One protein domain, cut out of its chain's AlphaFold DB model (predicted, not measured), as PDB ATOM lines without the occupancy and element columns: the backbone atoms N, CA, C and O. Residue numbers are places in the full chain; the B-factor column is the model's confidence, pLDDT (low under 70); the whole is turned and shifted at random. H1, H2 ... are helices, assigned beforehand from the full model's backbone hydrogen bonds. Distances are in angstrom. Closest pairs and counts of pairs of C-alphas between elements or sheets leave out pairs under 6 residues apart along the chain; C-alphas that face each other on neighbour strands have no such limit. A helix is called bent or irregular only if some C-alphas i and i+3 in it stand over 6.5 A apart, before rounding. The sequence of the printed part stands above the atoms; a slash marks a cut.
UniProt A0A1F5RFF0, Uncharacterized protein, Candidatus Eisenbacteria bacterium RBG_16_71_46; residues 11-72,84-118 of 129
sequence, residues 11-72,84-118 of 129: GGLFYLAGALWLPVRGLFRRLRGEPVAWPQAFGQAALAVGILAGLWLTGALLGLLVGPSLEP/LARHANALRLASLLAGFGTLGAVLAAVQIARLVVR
ATOM      1  N   GLY A  11     145.014 290.421 273.786       71.50
ATOM      2  CA  GLY A  11     145.079 291.380 272.672       71.50
ATOM      3  C   GLY A  11     143.736 292.052 272.349       71.50
ATOM      4  O   GLY A  11     143.705 293.236 272.016       71.50
ATOM      5  N   GLY A  12     142.618 291.342 272.529       76.06
ATOM      6  CA  GLY A  12     141.276 291.912 272.386       76.06
ATOM      7  C   GLY A  12     140.943 292.919 273.492       76.06
ATOM      8  O   GLY A  12     140.326 293.947 273.221       76.06
ATOM      9  N   LEU A  13     141.420 292.678 274.719       77.69
ATOM     10  CA  LEU A  13     141.264 293.615 275.838       77.69
ATOM     11  C   LEU A  13     142.044 294.909 275.599       77.69
ATOM     12  O   LEU A  13     141.507 295.992 275.815       77.69
ATOM     13  N   PHE A  14     143.275 294.819 275.087       76.19
ATOM     14  CA  PHE A  14     144.051 296.006 274.717       76.19
ATOM     15  C   PHE A  14     143.408 296.793 273.574       76.19
ATOM     16  O   PHE A  14     143.452 298.024 273.583       76.19
ATOM     17  N   TYR A  15     142.758 296.111 272.630       81.31
ATOM     18  CA  TYR A  15     141.998 296.775 271.575       81.31
ATOM     19  C   TYR A  15     140.783 297.528 272.137       81.31
ATOM     20  O   TYR A  15     140.587 298.698 271.818       81.31
ATOM     21  N   LEU A  16     140.009 296.898 273.027       76.62
ATOM     22  CA  LEU A  16     138.868 297.522 273.709       76.62
ATOM     23  C   LEU A  16     139.294 298.718 274.569       76.62
ATOM     24  O   LEU A  16     138.687 299.786 274.479       76.62
ATOM     25  N   ALA A  17     140.360 298.568 275.357       78.56
ATOM     26  CA  ALA A  17     140.911 299.644 276.176       78.56
ATOM     27  C   ALA A  17     141.412 300.809 275.307       78.56
ATOM     28  O   ALA A  17     141.108 301.971 275.581       78.56
ATOM     29  N   GLY A  18     142.117 300.504 274.214       76.00
ATOM     30  CA  GLY A  18     142.565 301.497 273.242       76.00
ATOM     31  C   GLY A  18     141.398 302.223 272.573       76.00
ATOM     32  O   GLY A  18     141.434 303.448 272.445       76.00
ATOM     33  N   ALA A  19     140.341 301.494 272.210       78.38
ATOM     34  CA  ALA A  19     139.134 302.051 271.614       78.38
ATOM     35  C   ALA A  19     138.370 302.970 272.585       78.38
ATOM     36  O   ALA A  19     137.926 304.044 272.179       78.38
ATOM     37  N   LEU A  20     138.289 302.612 273.871       73.88
ATOM     38  CA  LEU A  20     137.732 303.470 274.928       73.88
ATOM     39  C   LEU A  20     138.548 304.754 275.129       73.88
ATOM     40  O   LEU A  20     137.989 305.802 275.449       73.88
ATOM     41  N   TRP A  21     139.865 304.690 274.928       79.25
ATOM     42  CA  TRP A  21     140.763 305.825 275.139       79.25
ATOM     43  C   TRP A  21     140.780 306.828 273.975       79.25
ATOM     44  O   TRP A  21     141.225 307.965 274.139       79.25
ATOM     45  N   LEU A  22     140.289 306.448 272.791       77.75
ATOM     46  CA  LEU A  22     140.241 307.306 271.599       77.75
ATOM     47  C   LEU A  22     139.577 308.680 271.820       77.75
ATOM     48  O   LEU A  22     140.185 309.673 271.414       77.75
ATOM     49  N   PRO A  23     138.393 308.807 272.451       68.75
ATOM     50  CA  PRO A  23     137.788 310.113 272.728       68.75
ATOM     51  C   PRO A  23     138.636 310.980 273.671       68.75
ATOM     52  O   PRO A  23     138.781 312.179 273.430       68.75
ATOM     53  N   VAL A  24     139.271 310.380 274.684       75.88
ATOM     54  CA  VAL A  24     140.187 311.079 275.607       75.88
ATOM     55  C   VAL A  24     141.414 311.587 274.849       75.88
ATOM     56  O   VAL A  24     141.801 312.749 274.962       75.88
ATOM     57  N   ARG A  25     141.989 310.747 273.983       71.25
ATOM     58  CA  ARG A  25     143.102 311.122 273.102       71.25
ATOM     59  C   ARG A  25     142.707 312.222 272.114       71.25
ATOM     60  O   ARG A  25     143.500 313.125 271.862       71.25
ATOM     61  N   GLY A  26     141.484 312.177 271.588       75.69
ATOM     62  CA  GLY A  26     140.906 313.227 270.750       75.69
ATOM     63  C   GLY A  26     140.781 314.563 271.484       75.69
ATOM     64  O   GLY A  26     141.094 315.604 270.912       75.69
ATOM     65  N   LEU A  27     140.419 314.547 272.768       75.88
ATOM     66  CA  LEU A  27     140.374 315.752 273.595       75.88
ATOM     67  C   LEU A  27     141.769 316.369 273.774       75.88
ATOM     68  O   LEU A  27     141.949 317.556 273.515       75.88
ATOM     69  N   PHE A  28     142.779 315.559 274.106       76.62
ATOM     70  CA  PHE A  28     144.166 316.030 274.217       76.62
ATOM     71  C   PHE A  28     144.737 316.555 272.892       76.62
ATOM     72  O   PHE A  28     145.440 317.562 272.887       76.62
ATOM     73  N   ARG A  29     144.420 315.917 271.758       75.12
ATOM     74  CA  ARG A  29     144.841 316.391 270.427       75.12
ATOM     75  C   ARG A  29     144.172 317.710 270.050       75.12
ATOM     76  O   ARG A  29     144.840 318.599 269.536       75.12
ATOM     77  N   ARG A  30     142.894 317.883 270.398       75.50
ATOM     78  CA  ARG A  30     142.179 319.152 270.214       75.50
ATOM     79  C   ARG A  30     142.776 320.282 271.054       75.50
ATOM     80  O   ARG A  30     142.902 321.389 270.547       75.50
ATOM     81  N   LEU A  31     143.185 320.005 272.296       83.38
ATOM     82  CA  LEU A  31     143.888 320.975 273.150       83.38
ATOM     83  C   LEU A  31     145.261 321.377 272.585       83.38
ATOM     84  O   LEU A  31     145.726 322.481 272.838       83.38
ATOM     85  N   ARG A  32     145.887 320.504 271.788       85.00
ATOM     86  CA  ARG A  32     147.134 320.776 271.053       85.00
ATOM     87  C   ARG A  32     146.911 321.391 269.663       85.00
ATOM     88  O   ARG A  32     147.873 321.574 268.929       85.00
ATOM     89  N   GLY A  33     145.663 321.692 269.291       80.81
ATOM     90  CA  GLY A  33     145.318 322.270 267.989       80.81
ATOM     91  C   GLY A  33     145.380 321.292 266.810       80.81
ATOM     92  O   GLY A  33     145.311 321.719 265.662       80.81
ATOM     93  N   GLU A  34     145.495 319.987 267.059       83.75
ATOM     94  CA  GLU A  34     145.564 318.990 265.991       83.75
ATOM     95  C   GLU A  34     144.179 318.612 265.436       83.75
ATOM     96  O   GLU A  34     143.183 318.604 266.172       83.75
ATOM     97  N   PRO A  35     144.096 318.226 264.147       76.38
ATOM     98  CA  PRO A  35     142.861 317.733 263.553       76.38
ATOM     99  C   PRO A  35     142.441 316.389 264.171       76.38
ATOM    100  O   PRO A  35     143.217 315.433 264.242       76.38
ATOM    101  N   VAL A  36     141.176 316.303 264.595       78.69
ATOM    102  CA  VAL A  36     140.600 315.121 265.257       78.69
ATOM    103  C   VAL A  36     139.362 314.642 264.511       78.69
ATOM    104  O   VAL A  36     138.374 315.367 264.373       78.69
ATOM    105  N   ALA A  37     139.379 313.377 264.094       80.06
ATOM    106  CA  ALA A  37     138.232 312.711 263.489       80.06
ATOM    107  C   ALA A  37     137.261 312.189 264.564       80.06
ATOM    108  O   ALA A  37     137.137 310.989 264.812       80.06
ATOM    109  N   TRP A  38     136.552 313.119 265.208       75.75
ATOM    110  CA  TRP A  38     135.574 312.840 266.269       75.75
ATOM    111  C   TRP A  38     134.569 311.716 265.960       75.75
ATOM    112  O   TRP A  38     134.356 310.884 266.841       75.75
ATOM    113  N   PRO A  39     133.983 311.616 264.747       75.81
ATOM    114  CA  PRO A  39     133.018 310.557 264.446       75.81
ATOM    115  C   PRO A  39     133.615 309.150 264.565       75.81
ATOM    116  O   PRO A  39     132.955 308.235 265.046       75.81
ATOM    117  N   GLN A  40     134.880 308.981 264.172       77.31
ATOM    118  CA  GLN A  40     135.577 307.695 264.244       77.31
ATOM    119  C   GLN A  40     135.961 307.355 265.688       77.31
ATOM    120  O   GLN A  40     135.764 306.220 266.114       77.31
ATOM    121  N   ALA A  41     136.440 308.339 266.459       74.50
ATOM    122  CA  ALA A  41     136.776 308.150 267.871       74.50
ATOM    123  C   ALA A  41     135.553 307.727 268.705       74.50
ATOM    124  O   ALA A  41     135.635 306.772 269.474       74.50
ATOM    125  N   PHE A  42     134.407 308.389 268.507       73.69
ATOM    126  CA  PHE A  42     133.161 308.012 269.175       73.69
ATOM    127  C   PHE A  42     132.605 306.676 268.679       73.69
ATOM    128  O   PHE A  42     132.143 305.887 269.497       73.69
ATOM    129  N   GLY A  43     132.676 306.391 267.375       73.88
ATOM    130  CA  GLY A  43     132.204 305.117 266.826       73.88
ATOM    131  C   GLY A  43     132.945 303.912 267.410       73.88
ATOM    132  O   GLY A  43     132.319 302.937 267.816       73.88
ATOM    133  N   GLN A  44     134.272 303.998 267.520       78.25
ATOM    134  CA  GLN A  44     135.098 302.933 268.099       78.25
ATOM    135  C   GLN A  44     134.860 302.767 269.608       78.25
ATOM    136  O   GLN A  44     134.700 301.644 270.083       78.25
ATOM    137  N   ALA A  45     134.760 303.871 270.356       71.56
ATOM    138  CA  ALA A  45     134.432 303.820 271.779       71.56
ATOM    139  C   ALA A  45     133.032 303.226 272.025       71.56
ATOM    140  O   ALA A  45     132.863 302.403 272.920       71.56
ATOM    141  N   ALA A  46     132.043 303.584 271.200       74.62
ATOM    142  CA  ALA A  46     130.687 303.048 271.293       74.62
ATOM    143  C   ALA A  46     130.636 301.538 271.020       74.62
ATOM    144  O   ALA A  46     129.953 300.817 271.744       74.62
ATOM    145  N   LEU A  47     131.386 301.042 270.028       76.12
ATOM    146  CA  LEU A  47     131.510 299.603 269.773       76.12
ATOM    147  C   LEU A  47     132.118 298.869 270.969       76.12
ATOM    148  O   LEU A  47     131.601 297.835 271.384       76.12
ATOM    149  N   ALA A  48     133.177 299.424 271.555       76.69
ATOM    150  CA  ALA A  48     133.823 298.830 272.714       76.69
ATOM    151  C   ALA A  48     132.905 298.800 273.951       76.69
ATOM    152  O   ALA A  48     132.803 297.768 274.612       76.69
ATOM    153  N   VAL A  49     132.168 299.884 274.216       74.19
ATOM    154  CA  VAL A  49     131.134 299.915 275.265       74.19
ATOM    155  C   VAL A  49     130.027 298.899 274.978       74.19
ATOM    156  O   VAL A  49     129.615 298.188 275.889       74.19
ATOM    157  N   GLY A  50     129.580 298.778 273.726       77.00
ATOM    158  CA  GLY A  50     128.571 297.796 273.323       77.00
ATOM    159  C   GLY A  50     129.005 296.351 273.585       77.00
ATOM    160  O   GLY A  50     128.221 295.565 274.110       77.00
ATOM    161  N   ILE A  51     130.266 296.016 273.293       80.19
ATOM    162  CA  ILE A  51     130.841 294.692 273.576       80.19
ATOM    163  C   ILE A  51     130.871 294.424 275.087       80.19
ATOM    164  O   ILE A  51     130.423 293.367 275.531       80.19
ATOM    165  N   LEU A  52     131.357 295.381 275.885       76.44
ATOM    166  CA  LEU A  52     131.416 295.245 277.345       76.44
ATOM    167  C   LEU A  52     130.019 295.113 277.966       76.44
ATOM    168  O   LEU A  52     129.806 294.254 278.820       76.44
ATOM    169  N   ALA A  53     129.061 295.918 277.505       72.62
ATOM    170  CA  ALA A  53     127.674 295.857 277.950       72.62
ATOM    171  C   ALA A  53     127.024 294.513 277.592       72.62
ATOM    172  O   ALA A  53     126.348 293.924 278.431       72.62
ATOM    173  N   GLY A  54     127.267 293.996 276.383       76.56
ATOM    174  CA  GLY A  54     126.789 292.678 275.965       76.56
ATOM    175  C   GLY A  54     127.363 291.549 276.821       76.56
ATOM    176  O   GLY A  54     126.618 290.674 277.263       76.56
ATOM    177  N   LEU A  55     128.665 291.591 277.120       77.31
ATOM    178  CA  LEU A  55     129.320 290.600 277.976       77.31
ATOM    179  C   LEU A  55     128.757 290.629 279.405       77.31
ATOM    180  O   LEU A  55     128.414 289.584 279.958       77.31
ATOM    181  N   TRP A  56     128.614 291.827 279.974       77.31
ATOM    182  CA  TRP A  56     128.047 292.019 281.306       77.31
ATOM    183  C   TRP A  56     126.592 291.552 281.380       77.31
ATOM    184  O   TRP A  56     126.238 290.801 282.284       77.31
ATOM    185  N   LEU A  57     125.767 291.921 280.394       76.12
ATOM    186  CA  LEU A  57     124.368 291.502 280.313       76.12
ATOM    187  C   LEU A  57     124.243 289.982 280.191       76.12
ATOM    188  O   LEU A  57     123.389 289.387 280.839       76.12
ATOM    189  N   THR A  58     125.115 289.349 279.405       74.50
ATOM    190  CA  THR A  58     125.135 287.888 279.257       74.50
ATOM    191  C   THR A  58     125.454 287.211 280.592       74.50
ATOM    192  O   THR A  58     124.755 286.282 280.986       74.50
ATOM    193  N   GLY A  59     126.457 287.708 281.326       71.81
ATOM    194  CA  GLY A  59     126.795 287.217 282.665       71.81
ATOM    195  C   GLY A  59     125.681 287.452 283.692       71.81
ATOM    196  O   GLY A  59     125.347 286.546 284.451       71.81
ATOM    197  N   ALA A  60     125.056 288.631 283.679       68.81
ATOM    198  CA  ALA A  60     123.920 288.956 284.540       68.81
ATOM    199  C   ALA A  60     122.707 288.058 284.249       68.81
ATOM    200  O   ALA A  60     122.067 287.568 285.176       68.81
ATOM    201  N   LEU A  61     122.423 287.792 282.970       75.75
ATOM    202  CA  LEU A  61     121.347 286.901 282.548       75.75
ATOM    203  C   LEU A  61     121.626 285.454 282.969       75.75
ATOM    204  O   LEU A  61     120.746 284.802 283.518       75.75
ATOM    205  N   LEU A  62     122.855 284.972 282.782       74.88
ATOM    206  CA  LEU A  62     123.290 283.667 283.287       74.88
ATOM    207  C   LEU A  62     123.115 283.568 284.808       74.88
ATOM    208  O   LEU A  62     122.544 282.593 285.285       74.88
ATOM    209  N   GLY A  63     123.533 284.585 285.563       70.75
ATOM    210  CA  GLY A  63     123.348 284.635 287.014       70.75
ATOM    211  C   GLY A  63     121.876 284.630 287.433       70.75
ATOM    212  O   GLY A  63     121.508 283.913 288.358       70.75
ATOM    213  N   LEU A  64     121.016 285.364 286.723       74.31
ATOM    214  CA  LEU A  64     119.578 285.419 286.997       74.31
ATOM    215  C   LEU A  64     118.855 284.107 286.651       74.31
ATOM    216  O   LEU A  64     117.921 283.726 287.348       74.31
ATOM    217  N   LEU A  65     119.257 283.423 285.577       75.69
ATOM    218  CA  LEU A  65     118.626 282.173 285.137       75.69
ATOM    219  C   LEU A  65     119.126 280.961 285.934       75.69
ATOM    220  O   LEU A  65     118.341 280.067 286.253       75.69
ATOM    221  N   VAL A  66     120.421 280.921 286.247       74.12
ATOM    222  CA  VAL A  66     121.078 279.764 286.876       74.12
ATOM    223  C   VAL A  66     121.172 279.917 288.397       74.12
ATOM    224  O   VAL A  66     121.022 278.939 289.120       74.12
ATOM    225  N   GLY A  67     121.349 281.131 288.922       68.62
ATOM    226  CA  GLY A  67     121.461 281.382 290.365       68.62
ATOM    227  C   GLY A  67     120.285 280.831 291.189       68.62
ATOM    228  O   GLY A  67     120.520 280.082 292.138       68.62
ATOM    229  N   PRO A  68     119.021 281.083 290.801       68.06
ATOM    230  CA  PRO A  68     117.851 280.583 291.525       68.06
ATOM    231  C   PRO A  68     117.621 279.074 291.408       68.06
ATOM    232  O   PRO A  68     116.774 278.546 292.116       68.06
ATOM    233  N   SER A  69     118.305 278.372 290.498       62.81
ATOM    234  CA  SER A  69     118.243 276.905 290.400       62.81
ATOM    235  C   SER A  69     119.334 276.211 291.225       62.81
ATOM    236  O   SER A  69     119.243 275.007 291.456       62.81
ATOM    237  N   LEU A  70     120.309 276.967 291.738       58.38
ATOM    238  CA  LEU A  70     121.338 276.480 292.660       58.38
ATOM    239  C   LEU A  70     120.921 276.604 294.137       58.38
ATOM    240  O   LEU A  70     121.383 275.820 294.959       58.38
ATOM    241  N   GLU A  71     120.017 277.529 294.480       55.62
ATOM    242  CA  GLU A  71     119.496 277.686 295.852       55.62
ATOM    243  C   GLU A  71     118.546 276.566 296.343       55.62
ATOM    244  O   GLU A  71     118.700 276.120 297.481       55.62
ATOM    245  N   PRO A  72     117.580 276.047 295.557       53.47
ATOM    246  CA  PRO A  72     116.577 275.103 296.058       53.47
ATOM    247  C   PRO A  72     117.140 273.703 296.312       53.47
ATOM    248  O   PRO A  72     116.550 272.927 297.059       53.47
ATOM    249  N   LEU A  84     107.166 273.727 290.517       56.00
ATOM    250  CA  LEU A  84     107.737 273.575 289.170       56.00
ATOM    251  C   LEU A  84     106.944 274.331 288.102       56.00
ATOM    252  O   LEU A  84     107.545 275.016 287.284       56.00
ATOM    253  N   ALA A  85     105.609 274.265 288.125       57.66
ATOM    254  CA  ALA A  85     104.774 274.982 287.160       57.66
ATOM    255  C   ALA A  85     104.908 276.514 287.285       57.66
ATOM    256  O   ALA A  85     105.048 277.209 286.278       57.66
ATOM    257  N   ARG A  86     104.929 277.049 288.515       57.28
ATOM    258  CA  ARG A  86     105.170 278.484 288.769       57.28
ATOM    259  C   ARG A  86     106.589 278.905 288.388       57.28
ATOM    260  O   ARG A  86     106.753 279.969 287.801       57.28
ATOM    261  N   HIS A  87     107.587 278.062 288.647       59.31
ATOM    262  CA  HIS A  87     108.979 278.302 288.256       59.31
ATOM    263  C   HIS A  87     109.144 278.277 286.732       59.31
ATOM    264  O   HIS A  87     109.787 279.162 286.181       59.31
ATOM    265  N   ALA A  88     108.507 277.337 286.030       64.19
ATOM    266  CA  ALA A  88     108.525 277.271 284.569       64.19
ATOM    267  C   ALA A  88     107.871 278.507 283.930       64.19
ATOM    268  O   ALA A  88     108.380 279.036 282.941       64.19
ATOM    269  N   ASN A  89     106.779 279.009 284.516       70.06
ATOM    270  CA  ASN A  89     106.144 280.245 284.059       70.06
ATOM    271  C   ASN A  89     106.992 281.486 284.370       70.06
ATOM    272  O   ASN A  89     107.106 282.369 283.523       70.06
ATOM    273  N   ALA A  90     107.634 281.537 285.540       65.44
ATOM    274  CA  ALA A  90     108.558 282.607 285.904       65.44
ATOM    275  C   ALA A  90     109.791 282.632 284.986       65.44
ATOM    276  O   ALA A  90     110.171 283.697 284.516       65.44
ATOM    277  N   LEU A  91     110.358 281.470 284.650       66.06
ATOM    278  CA  LEU A  91     111.465 281.321 283.698       66.06
ATOM    279  C   LEU A  91     111.065 281.736 282.278       66.06
ATOM    280  O   LEU A  91     111.836 282.410 281.591       66.06
ATOM    281  N   ARG A  92     109.852 281.377 281.836       70.88
ATOM    282  CA  ARG A  92     109.297 281.830 280.551       70.88
ATOM    283  C   ARG A  92     109.109 283.340 280.517       70.88
ATOM    284  O   ARG A  92     109.547 283.971 279.561       70.88
ATOM    285  N   LEU A  93     108.501 283.917 281.552       68.00
ATOM    286  CA  LEU A  93     108.304 285.360 281.661       68.00
ATOM    287  C   LEU A  93     109.645 286.098 281.747       68.00
ATOM    288  O   LEU A  93     109.821 287.099 281.064       68.00
ATOM    289  N   ALA A  94     110.605 285.578 282.514       67.25
ATOM    290  CA  ALA A  94     111.954 286.125 282.622       67.25
ATOM    291  C   ALA A  94     112.686 286.081 281.277       67.25
ATOM    292  O   ALA A  94     113.312 287.061 280.899       67.25
ATOM    293  N   SER A  95     112.555 284.989 280.521       71.56
ATOM    294  CA  SER A  95     113.132 284.861 279.176       71.56
ATOM    295  C   SER A  95     112.470 285.819 278.180       71.56
ATOM    296  O   SER A  95     113.158 286.433 277.364       71.56
ATOM    297  N   LEU A  96     111.148 286.009 278.277       70.50
ATOM    298  CA  LEU A  96     110.413 287.010 277.500       70.50
ATOM    299  C   LEU A  96     110.894 288.428 277.832       70.50
ATOM    300  O   LEU A  96     111.283 289.171 276.936       70.50
ATOM    301  N   LEU A  97     110.909 288.794 279.116       68.25
ATOM    302  CA  LEU A  97     111.347 290.105 279.595       68.25
ATOM    303  C   LEU A  97     112.823 290.359 279.289       68.25
ATOM    304  O   LEU A  97     113.176 291.480 278.945       68.25
ATOM    305  N   ALA A  98     113.675 289.337 279.346       70.38
ATOM    306  CA  ALA A  98     115.073 289.433 278.952       70.38
ATOM    307  C   ALA A  98     115.217 289.674 277.446       70.38
ATOM    308  O   ALA A  98     115.985 290.547 277.044       70.38
ATOM    309  N   GLY A  99     114.456 288.962 276.607       72.94
ATOM    310  CA  GLY A  99     114.447 289.176 275.160       72.94
ATOM    311  C   GLY A  99     113.974 290.583 274.790       72.94
ATOM    312  O   GLY A  99     114.688 291.323 274.115       72.94
ATOM    313  N   PHE A 100     112.807 290.990 275.297       69.56
ATOM    314  CA  PHE A 100     112.253 292.328 275.072       69.56
ATOM    315  C   PHE A 100     113.106 293.435 275.696       69.56
ATOM    316  O   PHE A 100     113.283 294.485 275.084       69.56
ATOM    317  N   GLY A 101     113.675 293.201 276.876       74.25
ATOM    318  CA  GLY A 101     114.569 294.131 277.559       74.25
ATOM    319  C   GLY A 101     115.876 294.330 276.800       74.25
ATOM    320  O   GLY A 101     116.300 295.465 276.602       74.25
ATOM    321  N   THR A 102     116.470 293.251 276.287       73.75
ATOM    322  CA  THR A 102     117.668 293.316 275.436       73.75
ATOM    323  C   THR A 102     117.366 294.060 274.140       73.75
ATOM    324  O   THR A 102     118.103 294.971 273.766       73.75
ATOM    325  N   LEU A 103     116.248 293.736 273.482       68.31
ATOM    326  CA  LEU A 103     115.799 294.433 272.276       68.31
ATOM    327  C   LEU A 103     115.601 295.932 272.546       68.31
ATOM    328  O   LEU A 103     116.109 296.769 271.804       68.31
ATOM    329  N   GLY A 104     114.908 296.278 273.633       73.00
ATOM    330  CA  GLY A 104     114.659 297.654 274.050       73.00
ATOM    331  C   GLY A 104     115.944 298.411 274.370       73.00
ATOM    332  O   GLY A 104     116.110 299.540 273.915       73.00
ATOM    333  N   ALA A 105     116.884 297.784 275.077       71.75
ATOM    334  CA  ALA A 105     118.182 298.370 275.394       71.75
ATOM    335  C   ALA A 105     119.015 298.632 274.131       71.75
ATOM    336  O   ALA A 105     119.566 299.721 273.974       71.75
ATOM    337  N   VAL A 106     119.057 297.674 273.197       75.56
ATOM    338  CA  VAL A 106     119.733 297.838 271.900       75.56
ATOM    339  C   VAL A 106     119.090 298.967 271.102       75.56
ATOM    340  O   VAL A 106     119.793 299.842 270.600       75.56
ATOM    341  N   LEU A 107     117.759 298.996 271.011       70.62
ATOM    342  CA  LEU A 107     117.039 300.056 270.310       70.62
ATOM    343  C   LEU A 107     117.279 301.422 270.956       70.62
ATOM    344  O   LEU A 107     117.561 302.377 270.240       70.62
ATOM    345  N   ALA A 108     117.226 301.525 272.284       69.44
ATOM    346  CA  ALA A 108     117.509 302.759 273.008       69.44
ATOM    347  C   ALA A 108     118.944 303.233 272.753       69.44
ATOM    348  O   ALA A 108     119.146 304.391 272.389       69.44
ATOM    349  N   ALA A 109     119.930 302.340 272.841       70.19
ATOM    350  CA  ALA A 109     121.326 302.651 272.549       70.19
ATOM    351  C   ALA A 109     121.513 303.137 271.103       70.19
ATOM    352  O   ALA A 109     122.158 304.159 270.870       70.19
ATOM    353  N   VAL A 110     120.893 302.460 270.130       73.00
ATOM    354  CA  VAL A 110     120.919 302.860 268.716       73.00
ATOM    355  C   VAL A 110     120.230 304.205 268.511       73.00
ATOM    356  O   VAL A 110     120.732 305.029 267.753       73.00
ATOM    357  N   GLN A 111     119.097 304.459 269.163       72.75
ATOM    358  CA  GLN A 111     118.365 305.718 269.030       72.75
ATOM    359  C   GLN A 111     119.132 306.882 269.651       72.75
ATOM    360  O   GLN A 111     119.237 307.932 269.020       72.75
ATOM    361  N   ILE A 112     119.743 306.682 270.819       70.69
ATOM    362  CA  ILE A 112     120.646 307.655 271.441       70.69
ATOM    363  C   ILE A 112     121.830 307.923 270.508       70.69
ATOM    364  O   ILE A 112     122.101 309.076 270.184       70.69
ATOM    365  N   ALA A 113     122.479 306.881 269.984       66.62
ATOM    366  CA  ALA A 113     123.571 307.034 269.026       66.62
ATOM    367  C   ALA A 113     123.123 307.785 267.762       66.62
ATOM    368  O   ALA A 113     123.811 308.686 267.294       66.62
ATOM    369  N   ARG A 114     121.938 307.477 267.228       70.44
ATOM    370  CA  ARG A 114     121.374 308.143 266.049       70.44
ATOM    371  C   ARG A 114     121.090 309.620 266.319       70.44
ATOM    372  O   ARG A 114     121.341 310.439 265.442       70.44
ATOM    373  N   LEU A 115     120.579 309.966 267.499       72.38
ATOM    374  CA  LEU A 115     120.334 311.353 267.905       72.38
ATOM    375  C   LEU A 115     121.643 312.126 268.094       72.38
ATOM    376  O   LEU A 115     121.747 313.259 267.639       72.38
ATOM    377  N   VAL A 116     122.660 311.491 268.679       69.25
ATOM    378  CA  VAL A 116     123.982 312.098 268.901       69.25
ATOM    379  C   VAL A 116     124.775 312.248 267.590       69.25
ATOM    380  O   VAL A 116     125.555 313.186 267.443       69.25
ATOM    381  N   VAL A 117     124.570 311.358 266.611       67.00
ATOM    382  CA  VAL A 117     125.317 311.329 265.336       67.00
ATOM    383  C   VAL A 117     124.614 312.088 264.200       67.00
ATOM    384  O   VAL A 117     125.250 312.384 263.186       67.00
ATOM    385  N   ARG A 118     123.334 312.470 264.342       50.44
ATOM    386  CA  ARG A 118     122.645 313.335 263.366       50.44
ATOM    387  C   ARG A 118     123.294 314.724 263.338       50.44
ATOM    388  O   ARG A 118     122.892 315.639 264.048       50.44
TER     389      ARG A 118
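AT A GLANCE: This is residues 11 to 72 and 84 to 118 of the 129 residues of an uncharacterized protein of Candidatus Eisenbacteria bacterium RBG_16_71_46 (UniProt A0A1F5RFF0). Two long helices, H2 and H3, run side by side in opposite ways as a loosely spaced pair, and a shorter bent helix, H1, packs on the first part of H2, on the side away from H3. The arm H1a slants over H2, while H1b and H2 form a helical hairpin whose turn lies at one end of the long axis. The printed part has 97 residues with three named helices, in the order H1, H2, H3, and no named strand; the class is all helix. It is only just extended, close to loose, with a radius of gyration of the C-alphas of 19.1 A, and spans 65 by 31 by 17 A.

HOW THE PARTS SIT: H1, residues 11 to 31, was assigned as one helix by its hydrogen bonds, but it is bent: C-alphas 20 and 23 are 7.0 A apart. Its arms H1a, residues 11 to 20, and H1b, residues 23 to 31, stand at a steep tilt of 48 degrees. H1a touches H2, residues 38 to 70, at residues 41 to 49 of H2 alone; the closest C-alphas, of Leu 20 and Ala 45, are 4.6 A apart. They run opposite ways at a steep tilt of 60 degrees. H1b touches H2 at residues 38 to 45 of H2 alone, with the C-alphas of Pro 23 and Ala 41 closest at 5.3 A. These two form a helical hairpin, opposite ways at a shallow tilt of 26 degrees. H2 and H3, residues 84 to 117, only just touch, with 3 pairs of C-alphas within 8 A; the closest, of Leu 65 and Leu 91, are 7.4 A apart. They run opposite ways at a shallow tilt of 8 degrees, centre to centre 13.0 A. H1a and H1b are both apart from H3. In H1a, H1b and H3 every O i to N i+4 pair is within hydrogen-bond range; in H2, 27 of 29 are.

IN THESE COORDINATES: H1a begins at C-alpha 11, (145.079, 291.380, 272.672), and measures 14.3 A from first to last C-alpha; H1b measures 12.5 A. H2 begins at C-alpha 38, (135.574, 312.840, 266.269), and measures 47.1 A; it is only just irregular, with C-alphas 65 and 68 6.6 A apart. H3 measures 48.0 A and ends at C-alpha 117, (125.317, 311.329, 265.336).

THE WHOLE: The two C-alphas farthest apart, of Gly 33 and Ala 85, are 65.2 A apart. The link from H1 to H2 is short, with 6 residues. The link from H2 to H3 runs across the cut: residues 73 to 83 are not printed, and C-alphas 72 and 84 are 11.3 A apart. The mean pLDDT of the printed part is 72.3; 25 residues are under 70, among them residues 67 to 72 and 84 to 88, on the two sides of the cut.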